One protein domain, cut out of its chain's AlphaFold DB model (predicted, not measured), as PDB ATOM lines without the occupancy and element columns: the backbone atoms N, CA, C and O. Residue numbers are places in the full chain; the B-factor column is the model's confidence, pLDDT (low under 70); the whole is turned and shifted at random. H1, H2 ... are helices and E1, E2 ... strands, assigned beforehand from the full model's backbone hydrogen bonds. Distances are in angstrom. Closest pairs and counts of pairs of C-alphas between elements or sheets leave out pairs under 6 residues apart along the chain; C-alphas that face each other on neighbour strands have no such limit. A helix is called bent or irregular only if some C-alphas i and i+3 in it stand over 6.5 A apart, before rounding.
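This is residues 15 to 72 and 147 to 166 of the 171 residues of an uncharacterized protein of Polyangium fumosum (UniProt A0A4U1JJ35). What shape does the model make? It is a flat frame: two short parallel strands, E1 and E2, lie side by side in the middle, the long helix H2 runs along one side of them and H4 along the other, and H1 and H3 lie at the two ends of H2. H5 makes a corner with H4, and its residues 161 to 165 stick out, with residue 166. What is it built of? The printed part has 78 residues with five named helices and two named strands, in the order E1, H1, H2, H3, E2, H4, H5, and is mostly helix. It is only just loose, close to compact, with a radius of gyration of the C-alphas of 14.1 A and spans of 40 by 32 by 15 A.

How do the strands pair? E1, residues 15 to 17, and E2, residues 65 to 68, are parallel neighbours at 40 degrees, with N 16 and O 66 at 2.8 A and N 68 and O 16 at 2.9 A, within hydrogen-bond range. With H1, residues 24 to 29, H2, residues 31 to 50, and H3, residues 55 to 62, between them they form a strand-helix-strand unit, two parallel neighbour strands with helices between. What touches H2? H2 and H3 touch, with residues 41 to 49 of H2 alone, at a steep tilt of 48 degrees, opposite ways; their closest C-alphas, of Leu 48 and Ile 58, are 6.3 A apart. H1 and H2 meet only through their link. Where are the last two helices? The closest C-alphas of E2 and H4, residues 147 to 156, are those of Cys 68 and Phe 150, 5.6 A apart. H4 and H5, residues 158 to 165, touch only at the corner, and only just, with 3 pairs of C-alphas within 8 A, closest at His 155 and Glu 161, 6.3 A, about perpendicular at 86 degrees. Are the helix backbones whole? Every O i to N i+4 pair is within hydrogen-bond range in H3, H4 and H5, against 14 of 16 in H2 and 0 of 2 in H1, where 2 of 3 O i to N i+3 pairs are.

Where does the printed part begin and end? E1 begins at C-alpha 15, (3.520, 124.467, -39.480), and H5 ends at C-alpha 165, (15.779, 114.383, -30.773). How long are the helices? H2 is 27.5 A from first to last C-alpha, H4 14.2 A, H3 10.4 A and H5 10.3 A. H1 is irregular, with C-alphas 25 and 28 8.0 A apart.

Where is the cut? Residues 73 to 146 are not printed, and C-alphas 72 and 147 are 12.2 A apart. Is confidence low anywhere? The mean pLDDT of the printed part is 92.4, and residue 166 alone is under 70.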
ATOM      1  N   ILE A  15       2.999 123.110 -39.317       95.00
ATOM      2  CA  ILE A  15       3.520 124.467 -39.480       95.00
ATOM      3  C   ILE A  15       2.578 125.175 -40.445       95.00
ATOM      4  O   ILE A  15       2.510 124.828 -41.624       95.00
ATOM      5  N   PHE A  16       1.816 126.135 -39.933       95.25
ATOM      6  CA  PHE A  16       0.879 126.912 -40.726       95.25
ATOM      7  C   PHE A  16       1.506 128.267 -41.050       95.25
ATOM      8  O   PHE A  16       1.740 129.084 -40.159       95.25
ATOM      9  N   HIS A  17       1.798 128.488 -42.330       95.00
ATOM     10  CA  HIS A  17       2.346 129.746 -42.826       95.00
ATOM     11  C   HIS A  17       1.230 130.688 -43.278       95.00
ATOM     12  O   HIS A  17       0.316 130.290 -44.000       95.00
ATOM     13  N   TYR A  18       1.334 131.941 -42.851       94.56
ATOM     14  CA  TYR A  18       0.640 133.076 -43.443       94.56
ATOM     15  C   TYR A  18       1.490 134.330 -43.261       94.56
ATOM     16  O   TYR A  18       2.229 134.452 -42.284       94.56
ATOM     17  N   ASP A  19       1.379 135.274 -44.186       92.50
ATOM     18  CA  ASP A  19       2.136 136.518 -44.110       92.50
ATOM     19  C   ASP A  19       1.486 137.504 -43.125       92.50
ATOM     20  O   ASP A  19       0.266 137.565 -42.964       92.50
ATOM     21  N   GLY A  20       2.305 138.295 -42.429       91.62
ATOM     22  CA  GLY A  20       1.810 139.337 -41.527       91.62
ATOM     23  C   GLY A  20       1.156 140.522 -42.252       91.62
ATOM     24  O   GLY A  20       0.458 141.302 -41.607       91.62
ATOM     25  N   ASP A  21       1.406 140.685 -43.561       90.31
ATOM     26  CA  ASP A  21       0.936 141.781 -44.435       90.31
ATOM     27  C   ASP A  21       1.249 143.209 -43.936       90.31
ATOM     28  O   ASP A  21       0.756 144.212 -44.456       90.31
ATOM     29  N   THR A  22       2.091 143.329 -42.915       92.94
ATOM     30  CA  THR A  22       2.495 144.584 -42.283       92.94
ATOM     31  C   THR A  22       3.934 144.480 -41.795       92.94
ATOM     32  O   THR A  22       4.559 143.423 -41.897       92.94
ATOM     33  N   THR A  23       4.471 145.576 -41.273       93.75
ATOM     34  CA  THR A  23       5.801 145.588 -40.668       93.75
ATOM     35  C   THR A  23       5.783 145.013 -39.258       93.75
ATOM     36  O   THR A  23       4.756 145.039 -38.571       93.75
ATOM     37  N   TRP A  24       6.921 144.509 -38.790       94.12
ATOM     38  CA  TRP A  24       7.015 143.903 -37.463       94.12
ATOM     39  C   TRP A  24       6.625 144.853 -36.323       94.12
ATOM     40  O   TRP A  24       5.926 144.440 -35.387       94.12
ATOM     41  N   ALA A  25       6.965 146.139 -36.413       93.69
ATOM     42  CA  ALA A  25       6.529 147.148 -35.450       93.69
ATOM     43  C   ALA A  25       4.996 147.243 -35.324       93.69
ATOM     44  O   ALA A  25       4.482 147.477 -34.231       93.69
ATOM     45  N   ARG A  26       4.258 146.999 -36.414       93.62
ATOM     46  CA  ARG A  26       2.789 147.092 -36.487       93.62
ATOM     47  C   ARG A  26       2.084 145.743 -36.357       93.62
ATOM     48  O   ARG A  26       0.894 145.635 -36.640       93.62
ATOM     49  N   ARG A  27       2.781 144.704 -35.893       92.88
ATOM     50  CA  ARG A  27       2.238 143.340 -35.781       92.88
ATOM     51  C   ARG A  27       0.963 143.195 -34.963       92.88
ATOM     52  O   ARG A  27       0.164 142.313 -35.247       92.88
ATOM     53  N   ALA A  28       0.758 144.058 -33.972       90.38
ATOM     54  CA  ALA A  28      -0.462 144.052 -33.169       90.38
ATOM     55  C   ALA A  28      -1.706 144.485 -33.970       90.38
ATOM     56  O   ALA A  28      -2.822 144.179 -33.573       90.38
ATOM     57  N   GLU A  29      -1.519 145.179 -35.094       90.75
ATOM     58  CA  GLU A  29      -2.595 145.633 -35.983       90.75
ATOM     59  C   GLU A  29      -2.915 144.606 -37.085       90.75
ATOM     60  O   GLU A  29      -3.865 144.790 -37.852       90.75
ATOM     61  N   ALA A  30      -2.117 143.536 -37.203       88.81
ATOM     62  CA  ALA A  30      -2.279 142.528 -38.241       88.81
ATOM     63  C   ALA A  30      -3.552 141.704 -38.002       88.81
ATOM     64  O   ALA A  30      -3.653 140.926 -37.053       88.81
ATOM     65  N   LYS A  31      -4.521 141.821 -38.916       90.06
ATOM     66  CA  LYS A  31      -5.775 141.048 -38.867       90.06
ATOM     67  C   LYS A  31      -5.575 139.558 -39.150       90.06
ATOM     68  O   LYS A  31      -6.469 138.760 -38.875       90.06
ATOM     69  N   THR A  32      -4.432 139.181 -39.718       89.12
ATOM     70  CA  THR A  32      -4.140 137.810 -40.153       89.12
ATOM     71  C   THR A  32      -4.112 136.832 -38.982       89.12
ATOM     72  O   THR A  32      -4.613 135.719 -39.119       89.12
ATOM     73  N   ARG A  33      -3.677 137.269 -37.792       89.69
ATOM     74  CA  ARG A  33      -3.729 136.447 -36.574       89.69
ATOM     75  C   ARG A  33      -5.158 136.135 -36.127       89.69
ATOM     76  O   ARG A  33      -5.490 134.980 -35.900       89.69
ATOM     77  N   GLU A  34      -6.029 137.142 -36.054       91.31
ATOM     78  CA  GLU A  34      -7.439 136.928 -35.686       91.31
ATOM     79  C   GLU A  34      -8.162 136.026 -36.697       91.31
ATOM     80  O   GLU A  34      -9.028 135.225 -36.339       91.31
ATOM     81  N   GLN A  35      -7.815 136.155 -37.981       93.50
ATOM     82  CA  GLN A  35      -8.322 135.276 -39.031       93.50
ATOM     83  C   GLN A  35      -7.819 133.846 -38.847       93.50
ATOM     84  O   GLN A  35      -8.624 132.923 -38.914       93.50
ATOM     85  N   PHE A  36      -6.532 133.652 -38.568       94.75
ATOM     86  CA  PHE A  36      -5.967 132.336 -38.291       94.75
ATOM     87  C   PHE A  36      -6.630 131.667 -37.076       94.75
ATOM     88  O   PHE A  36      -7.065 130.516 -37.167       94.75
ATOM     89  N   ASP A  37      -6.808 132.399 -35.976       94.44
ATOM     90  CA  ASP A  37      -7.486 131.880 -34.787       94.44
ATOM     91  C   ASP A  37      -8.916 131.432 -35.116       94.44
ATOM     92  O   ASP A  37      -9.337 130.330 -34.754       94.44
ATOM     93  N   ARG A  38      -9.665 132.254 -35.859       95.44
ATOM     94  CA  ARG A  38     -11.054 131.957 -36.225       95.44
ATOM     95  C   ARG A  38     -11.179 130.817 -37.234       95.44
ATOM     96  O   ARG A  38     -12.020 129.939 -37.048       95.44
ATOM     97  N   GLU A  39     -10.403 130.850 -38.310       95.44
ATOM     98  CA  GLU A  39     -10.567 129.941 -39.446       95.44
ATOM     99  C   GLU A  39      -9.826 128.617 -39.260       95.44
ATOM    100  O   GLU A  39     -10.264 127.606 -39.803       95.44
ATOM    101  N   ILE A  40      -8.745 128.596 -38.477       95.50
ATOM    102  CA  ILE A  40      -7.926 127.400 -38.269       95.50
ATOM    103  C   ILE A  40      -8.083 126.887 -36.841       95.50
ATOM    104  O   ILE A  40      -8.704 125.840 -36.650       95.50
ATOM    105  N   ARG A  41      -7.578 127.604 -35.826       95.38
ATOM    106  CA  ARG A  41      -7.533 127.074 -34.447       95.38
ATOM    107  C   ARG A  41      -8.925 126.729 -33.915       95.38
ATOM    108  O   ARG A  41      -9.145 125.610 -33.453       95.38
ATOM    109  N   ASN A  42      -9.885 127.645 -34.033       96.88
ATOM    110  CA  ASN A  42     -11.245 127.444 -33.535       96.88
ATOM    111  C   ASN A  42     -11.981 126.341 -34.301       96.88
ATOM    112  O   ASN A  42     -12.682 125.536 -33.690       96.88
ATOM    113  N   ARG A  43     -11.796 126.253 -35.625       96.50
ATOM    114  CA  ARG A  43     -12.402 125.178 -36.425       96.50
ATOM    115  C   ARG A  43     -11.822 123.813 -36.069       96.50
ATOM    116  O   ARG A  43     -12.580 122.861 -35.905       96.50
ATOM    117  N   VAL A  44     -10.505 123.709 -35.879       95.50
ATOM    118  CA  VAL A  44      -9.870 122.467 -35.413       95.50
ATOM    119  C   VAL A  44     -10.396 122.085 -34.029       95.50
ATOM    120  O   VAL A  44     -10.782 120.935 -33.821       95.50
ATOM    121  N   ALA A  45     -10.507 123.042 -33.102       96.75
ATOM    122  CA  ALA A  45     -11.076 122.801 -31.776       96.75
ATOM    123  C   ALA A  45     -12.520 122.270 -31.851       96.75
ATOM    124  O   ALA A  45     -12.870 121.325 -31.141       96.75
ATOM    125  N   GLN A  46     -13.345 122.831 -32.743       96.88
ATOM    126  CA  GLN A  46     -14.722 122.383 -32.980       96.88
ATOM    127  C   GLN A  46     -14.776 120.957 -33.534       96.88
ATOM    128  O   GLN A  46     -15.564 120.147 -33.048       96.88
ATOM    129  N   VAL A  47     -13.920 120.623 -34.504       96.19
ATOM    130  CA  VAL A  47     -13.835 119.265 -35.066       96.19
ATOM    131  C   VAL A  47     -13.422 118.256 -33.993       96.19
ATOM    132  O   VAL A  47     -14.061 117.213 -33.851       96.19
ATOM    133  N   LEU A  48     -12.401 118.569 -33.191       95.06
ATOM    134  CA  LEU A  48     -11.938 117.688 -32.114       95.06
ATOM    135  C   LEU A  48     -12.987 117.530 -31.002       95.06
ATOM    136  O   LEU A  48     -13.189 116.423 -30.501       95.06
ATOM    137  N   SER A  49     -13.707 118.606 -30.673       95.44
ATOM    138  CA  SER A  49     -14.853 118.568 -29.753       95.44
ATOM    139  C   SER A  49     -15.974 117.673 -30.291       95.44
ATOM    140  O   SER A  49     -16.507 116.839 -29.562       95.44
ATOM    141  N   GLY A  50     -16.300 117.786 -31.584       95.62
ATOM    142  CA  GLY A  50     -17.283 116.933 -32.260       95.62
ATOM    143  C   GLY A  50     -16.890 115.451 -32.265       95.62
ATOM    144  O   GLY A  50     -17.752 114.580 -32.152       95.62
ATOM    145  N   ALA A  51     -15.586 115.165 -32.292       94.44
ATOM    146  CA  ALA A  51     -15.017 113.828 -32.127       94.44
ATOM    147  C   ALA A  51     -14.936 113.356 -30.658       94.44
ATOM    148  O   ALA A  51     -14.337 112.316 -30.386       94.44
ATOM    149  N   ARG A  52     -15.547 114.093 -29.716       94.38
ATOM    150  CA  ARG A  52     -15.618 113.782 -28.276       94.38
ATOM    151  C   ARG A  52     -14.253 113.658 -27.586       94.38
ATOM    152  O   ARG A  52     -14.116 112.880 -26.644       94.38
ATOM    153  N   ARG A  53     -13.255 114.418 -28.043       92.69
ATOM    154  CA  ARG A  53     -11.965 114.544 -27.345       92.69
ATOM    155  C   ARG A  53     -12.124 115.355 -26.061       92.69
ATOM    156  O   ARG A  53     -12.966 116.252 -25.997       92.69
ATOM    157  N   SER A  54     -11.328 115.041 -25.044       95.44
ATOM    158  CA  SER A  54     -11.316 115.814 -23.800       95.44
ATOM    159  C   SER A  54     -10.724 117.216 -24.027       95.44
ATOM    160  O   SER A  54      -9.951 117.410 -24.970       95.44
ATOM    161  N   PRO A  55     -11.035 118.210 -23.174       95.44
ATOM    162  CA  PRO A  55     -10.416 119.535 -23.257       95.44
ATOM    163  C   PRO A  55      -8.880 119.496 -23.255       95.44
ATOM    164  O   PRO A  55      -8.253 120.221 -24.025       95.44
ATOM    165  N   ASP A  56      -8.284 118.603 -22.462       94.50
ATOM    166  CA  ASP A  56      -6.830 118.441 -22.374       94.50
ATOM    167  C   ASP A  56      -6.244 117.856 -23.669       94.50
ATOM    168  O   ASP A  56      -5.237 118.353 -24.173       94.50
ATOM    169  N   GLU A  57      -6.903 116.853 -24.268       92.06
ATOM    170  CA  GLU A  57      -6.504 116.301 -25.572       92.06
ATOM    171  C   GLU A  57      -6.605 117.356 -26.684       92.06
ATOM    172  O   GLU A  57      -5.760 117.405 -27.583       92.06
ATOM    173  N   ILE A  58      -7.638 118.205 -26.645       94.44
ATOM    174  CA  ILE A  58      -7.817 119.301 -27.602       94.44
ATOM    175  C   ILE A  58      -6.691 120.319 -27.444       94.44
ATOM    176  O   ILE A  58      -6.058 120.671 -28.438       94.44
ATOM    177  N   ALA A  59      -6.410 120.764 -26.216       93.06
ATOM    178  CA  ALA A  59      -5.336 121.710 -25.935       93.06
ATOM    179  C   ALA A  59      -3.973 121.165 -26.387       93.06
ATOM    180  O   ALA A  59      -3.225 121.870 -27.064       93.06
ATOM    181  N   GLN A  60      -3.693 119.889 -26.102       90.50
ATOM    182  CA  GLN A  60      -2.479 119.215 -26.559       90.50
ATOM    183  C   GLN A  60      -2.379 119.205 -28.091       90.50
ATOM    184  O   GLN A  60      -1.350 119.584 -28.646       90.50
ATOM    185  N   LYS A  61      -3.448 118.810 -28.798       91.44
ATOM    186  CA  LYS A  61      -3.453 118.754 -30.270       91.44
ATOM    187  C   LYS A  61      -3.348 120.140 -30.911       91.44
ATOM    188  O   LYS A  61      -2.633 120.286 -31.897       91.44
ATOM    189  N   LEU A  62      -4.006 121.157 -30.353       93.44
ATOM    190  CA  LEU A  62      -3.870 122.543 -30.816       93.44
ATOM    191  C   LEU A  62      -2.458 123.094 -30.585       93.44
ATOM    192  O   LEU A  62      -1.987 123.892 -31.389       93.44
ATOM    193  N   GLY A  63      -1.760 122.636 -29.539       92.31
ATOM    194  CA  GLY A  63      -0.352 122.956 -29.289       92.31
ATOM    195  C   GLY A  63       0.620 122.439 -30.358       92.31
ATOM    196  O   GLY A  63       1.766 122.876 -30.398       92.31
ATOM    197  N   ARG A  64       0.171 121.547 -31.253       92.44
ATOM    198  CA  ARG A  64       0.946 121.058 -32.408       92.44
ATOM    199  C   ARG A  64       0.730 121.880 -33.681       92.44
ATOM    200  O   ARG A  64       1.303 121.548 -34.719       92.44
ATOM    201  N   ILE A  65      -0.098 122.925 -33.618       94.38
ATOM    202  CA  ILE A  65      -0.252 123.910 -34.689       94.38
ATOM    203  C   ILE A  65       0.694 125.076 -34.390       94.38
ATOM    204  O   ILE A  65       0.485 125.833 -33.442       94.38
ATOM    205  N   ILE A  66       1.735 125.203 -35.205       95.12
ATOM    206  CA  ILE A  66       2.815 126.174 -35.046       95.12
ATOM    207  C   ILE A  66       2.676 127.230 -36.139       95.12
ATOM    208  O   ILE A  66       2.629 126.913 -37.327       95.12
ATOM    209  N   GLU A  67       2.605 128.492 -35.739       95.00
ATOM    210  CA  GLU A  67       2.471 129.622 -36.657       95.00
ATOM    211  C   GLU A  67       3.839 130.013 -37.230       95.00
ATOM    212  O   GLU A  67       4.780 130.281 -36.484       95.00
ATOM    213  N   CYS A  68       3.942 130.085 -38.556       96.06
ATOM    214  CA  CYS A  68       5.069 130.689 -39.261       96.06
ATOM    215  C   CYS A  68       4.596 132.015 -39.861       96.06
ATOM    216  O   CYS A  68       3.929 132.019 -40.895       96.06
ATOM    217  N   VAL A  69       4.904 133.127 -39.185       95.25
ATOM    218  CA  VAL A  69       4.411 134.463 -39.561       95.25
ATOM    219  C   VAL A  69       5.579 135.385 -39.897       95.25
ATOM    220  O   VAL A  69       6.049 136.128 -39.031       95.25
ATOM    221  N   PRO A  70       6.091 135.336 -41.133       93.38
ATOM    222  CA  PRO A  70       7.018 136.341 -41.623       93.38
ATOM    223  C   PRO A  70       6.301 137.685 -41.775       93.38
ATOM    224  O   PRO A  70       5.113 137.750 -42.106       93.38
ATOM    225  N   PHE A  71       7.021 138.778 -41.534       90.19
ATOM    226  CA  PHE A  71       6.449 140.115 -41.643       90.19
ATOM    227  C   PHE A  71       6.707 140.714 -43.019       90.19
ATOM    228  O   PHE A  71       7.762 140.538 -43.622       90.19
ATOM    229  N   TYR A  72       5.664 141.356 -43.533       85.12
ATOM    230  CA  TYR A  72       5.368 141.573 -44.943       85.12
ATOM    231  C   TYR A  72       5.174 140.297 -45.786       85.12
ATOM    232  O   TYR A  72       4.074 140.106 -46.287       85.12
ATOM    233  N   MET A 147      11.456 135.916 -37.457       95.81
ATOM    234  CA  MET A 147      12.139 134.617 -37.529       95.81
ATOM    235  C   MET A 147      12.486 134.075 -36.135       95.81
ATOM    236  O   MET A 147      12.307 132.886 -35.881       95.81
ATOM    237  N   MET A 148      12.922 134.940 -35.212       96.00
ATOM    238  CA  MET A 148      13.168 134.549 -33.819       96.00
ATOM    239  C   MET A 148      11.888 134.015 -33.168       96.00
ATOM    240  O   MET A 148      11.911 132.953 -32.550       96.00
ATOM    241  N   TRP A 149      10.760 134.710 -33.347       94.94
ATOM    242  CA  TRP A 149       9.465 134.271 -32.818       94.94
ATOM    243  C   TRP A 149       9.013 132.929 -33.394       94.94
ATOM    244  O   TRP A 149       8.492 132.091 -32.654       94.94
ATOM    245  N   PHE A 150       9.241 132.698 -34.687       95.81
ATOM    246  CA  PHE A 150       8.958 131.407 -35.308       95.81
ATOM    247  C   PHE A 150       9.829 130.291 -34.714       95.81
ATOM    248  O   PHE A 150       9.297 129.278 -34.264       95.81
ATOM    249  N   VAL A 151      11.145 130.497 -34.621       95.00
ATOM    250  CA  VAL A 151      12.076 129.509 -34.048       95.00
ATOM    251  C   VAL A 151      11.739 129.201 -32.587       95.00
ATOM    252  O   VAL A 151      11.709 128.038 -32.193       95.00
ATOM    253  N   TRP A 152      11.393 130.207 -31.783       94.75
ATOM    254  CA  TRP A 152      10.937 129.983 -30.408       94.75
ATOM    255  C   TRP A 152       9.626 129.202 -30.332       94.75
ATOM    256  O   TRP A 152       9.452 128.397 -29.422       94.75
ATOM    257  N   SER A 153       8.719 129.395 -31.291       93.69
ATOM    258  CA  SER A 153       7.471 128.628 -31.357       93.69
ATOM    259  C   SER A 153       7.721 127.155 -31.694       93.69
ATOM    260  O   SER A 153       7.018 126.292 -31.170       93.69
ATOM    261  N   LEU A 154       8.745 126.856 -32.504       94.19
ATOM    262  CA  LEU A 154       9.199 125.480 -32.742       94.19
ATOM    263  C   LEU A 154       9.716 124.844 -31.443       94.19
ATOM    264  O   LEU A 154       9.248 123.772 -31.071       94.19
ATOM    265  N   HIS A 155      10.596 125.535 -30.712       91.88
ATOM    266  CA  HIS A 155      11.148 125.056 -29.433       91.88
ATOM    267  C   HIS A 155      10.100 124.934 -28.315       91.88
ATOM    268  O   HIS A 155      10.196 124.078 -27.441       91.88
ATOM    269  N   ALA A 156       9.059 125.768 -28.328       91.19
ATOM    270  CA  ALA A 156       7.971 125.670 -27.356       91.19
ATOM    271  C   ALA A 156       7.121 124.396 -27.536       91.19
ATOM    272  O   ALA A 156       6.422 123.979 -26.606       91.19
ATOM    273  N   CYS A 157       7.171 123.765 -28.713       90.50
ATOM    274  CA  CYS A 157       6.471 122.520 -28.991       90.50
ATOM    275  C   CYS A 157       7.329 121.324 -28.547       90.50
ATOM    276  O   CYS A 157       8.083 120.761 -29.335       90.50
ATOM    277  N   ARG A 158       7.193 120.906 -27.281       85.75
ATOM    278  CA  ARG A 158       7.950 119.765 -26.718       85.75
ATOM    279  C   ARG A 158       7.835 118.496 -27.552       85.75
ATOM    280  O   ARG A 158       8.834 117.855 -27.825       85.75
ATOM    281  N   ASP A 159       6.623 118.188 -28.003       84.56
ATOM    282  CA  ASP A 159       6.368 117.029 -28.856       84.56
ATOM    283  C   ASP A 159       7.228 117.081 -30.145       84.56
ATOM    284  O   ASP A 159       7.688 116.040 -30.613       84.56
ATOM    285  N   LEU A 160       7.463 118.274 -30.716       88.25
ATOM    286  CA  LEU A 160       8.325 118.464 -31.890       88.25
ATOM    287  C   LEU A 160       9.804 118.310 -31.525       88.25
ATOM    288  O   LEU A 160      10.532 117.633 -32.247       88.25
ATOM    289  N   GLU A 161      10.252 118.920 -30.425       87.31
ATOM    290  CA  GLU A 161      11.633 118.766 -29.951       87.31
ATOM    291  C   GLU A 161      11.970 117.298 -29.679       87.31
ATOM    292  O   GLU A 161      12.995 116.804 -30.150       87.31
ATOM    293  N   ASP A 162      11.075 116.586 -28.995       85.38
ATOM    294  CA  ASP A 162      11.215 115.163 -28.708       85.38
ATOM    295  C   ASP A 162      11.293 114.356 -30.013       85.38
ATOM    296  O   ASP A 162      12.170 113.506 -30.161       85.38
ATOM    297  N   ALA A 163      10.429 114.651 -30.994       84.81
ATOM    298  CA  ALA A 163      10.437 113.976 -32.292       84.81
ATOM    299  C   ALA A 163      11.732 114.210 -33.091       84.81
ATOM    300  O   ALA A 163      12.191 113.301 -33.780       84.81
ATOM    301  N   LEU A 164      12.330 115.401 -32.994       84.56
ATOM    302  CA  LEU A 164      13.598 115.743 -33.652       84.56
ATOM    303  C   LEU A 164      14.828 115.200 -32.905       84.56
ATOM    304  O   LEU A 164      15.880 115.023 -33.518       84.56
ATOM    305  N   ALA A 165      14.714 114.951 -31.598       81.94
ATOM    306  CA  ALA A 165      15.779 114.383 -30.773       81.94
ATOM    307  C   ALA A 165      15.898 112.857 -30.908       81.94
ATOM    308  O   ALA A 165      16.946 112.288 -30.584       81.94
ATOM    309  N   LEU A 166      14.842 112.181 -31.373       67.62
ATOM    310  CA  LEU A 166      14.901 110.756 -31.667       67.62
ATOM    311  C   LEU A 166      15.888 110.514 -32.823       67.62
ATOM    312  O   LEU A 166      15.793 111.184 -33.853       67.62
TER     313      LEU A 166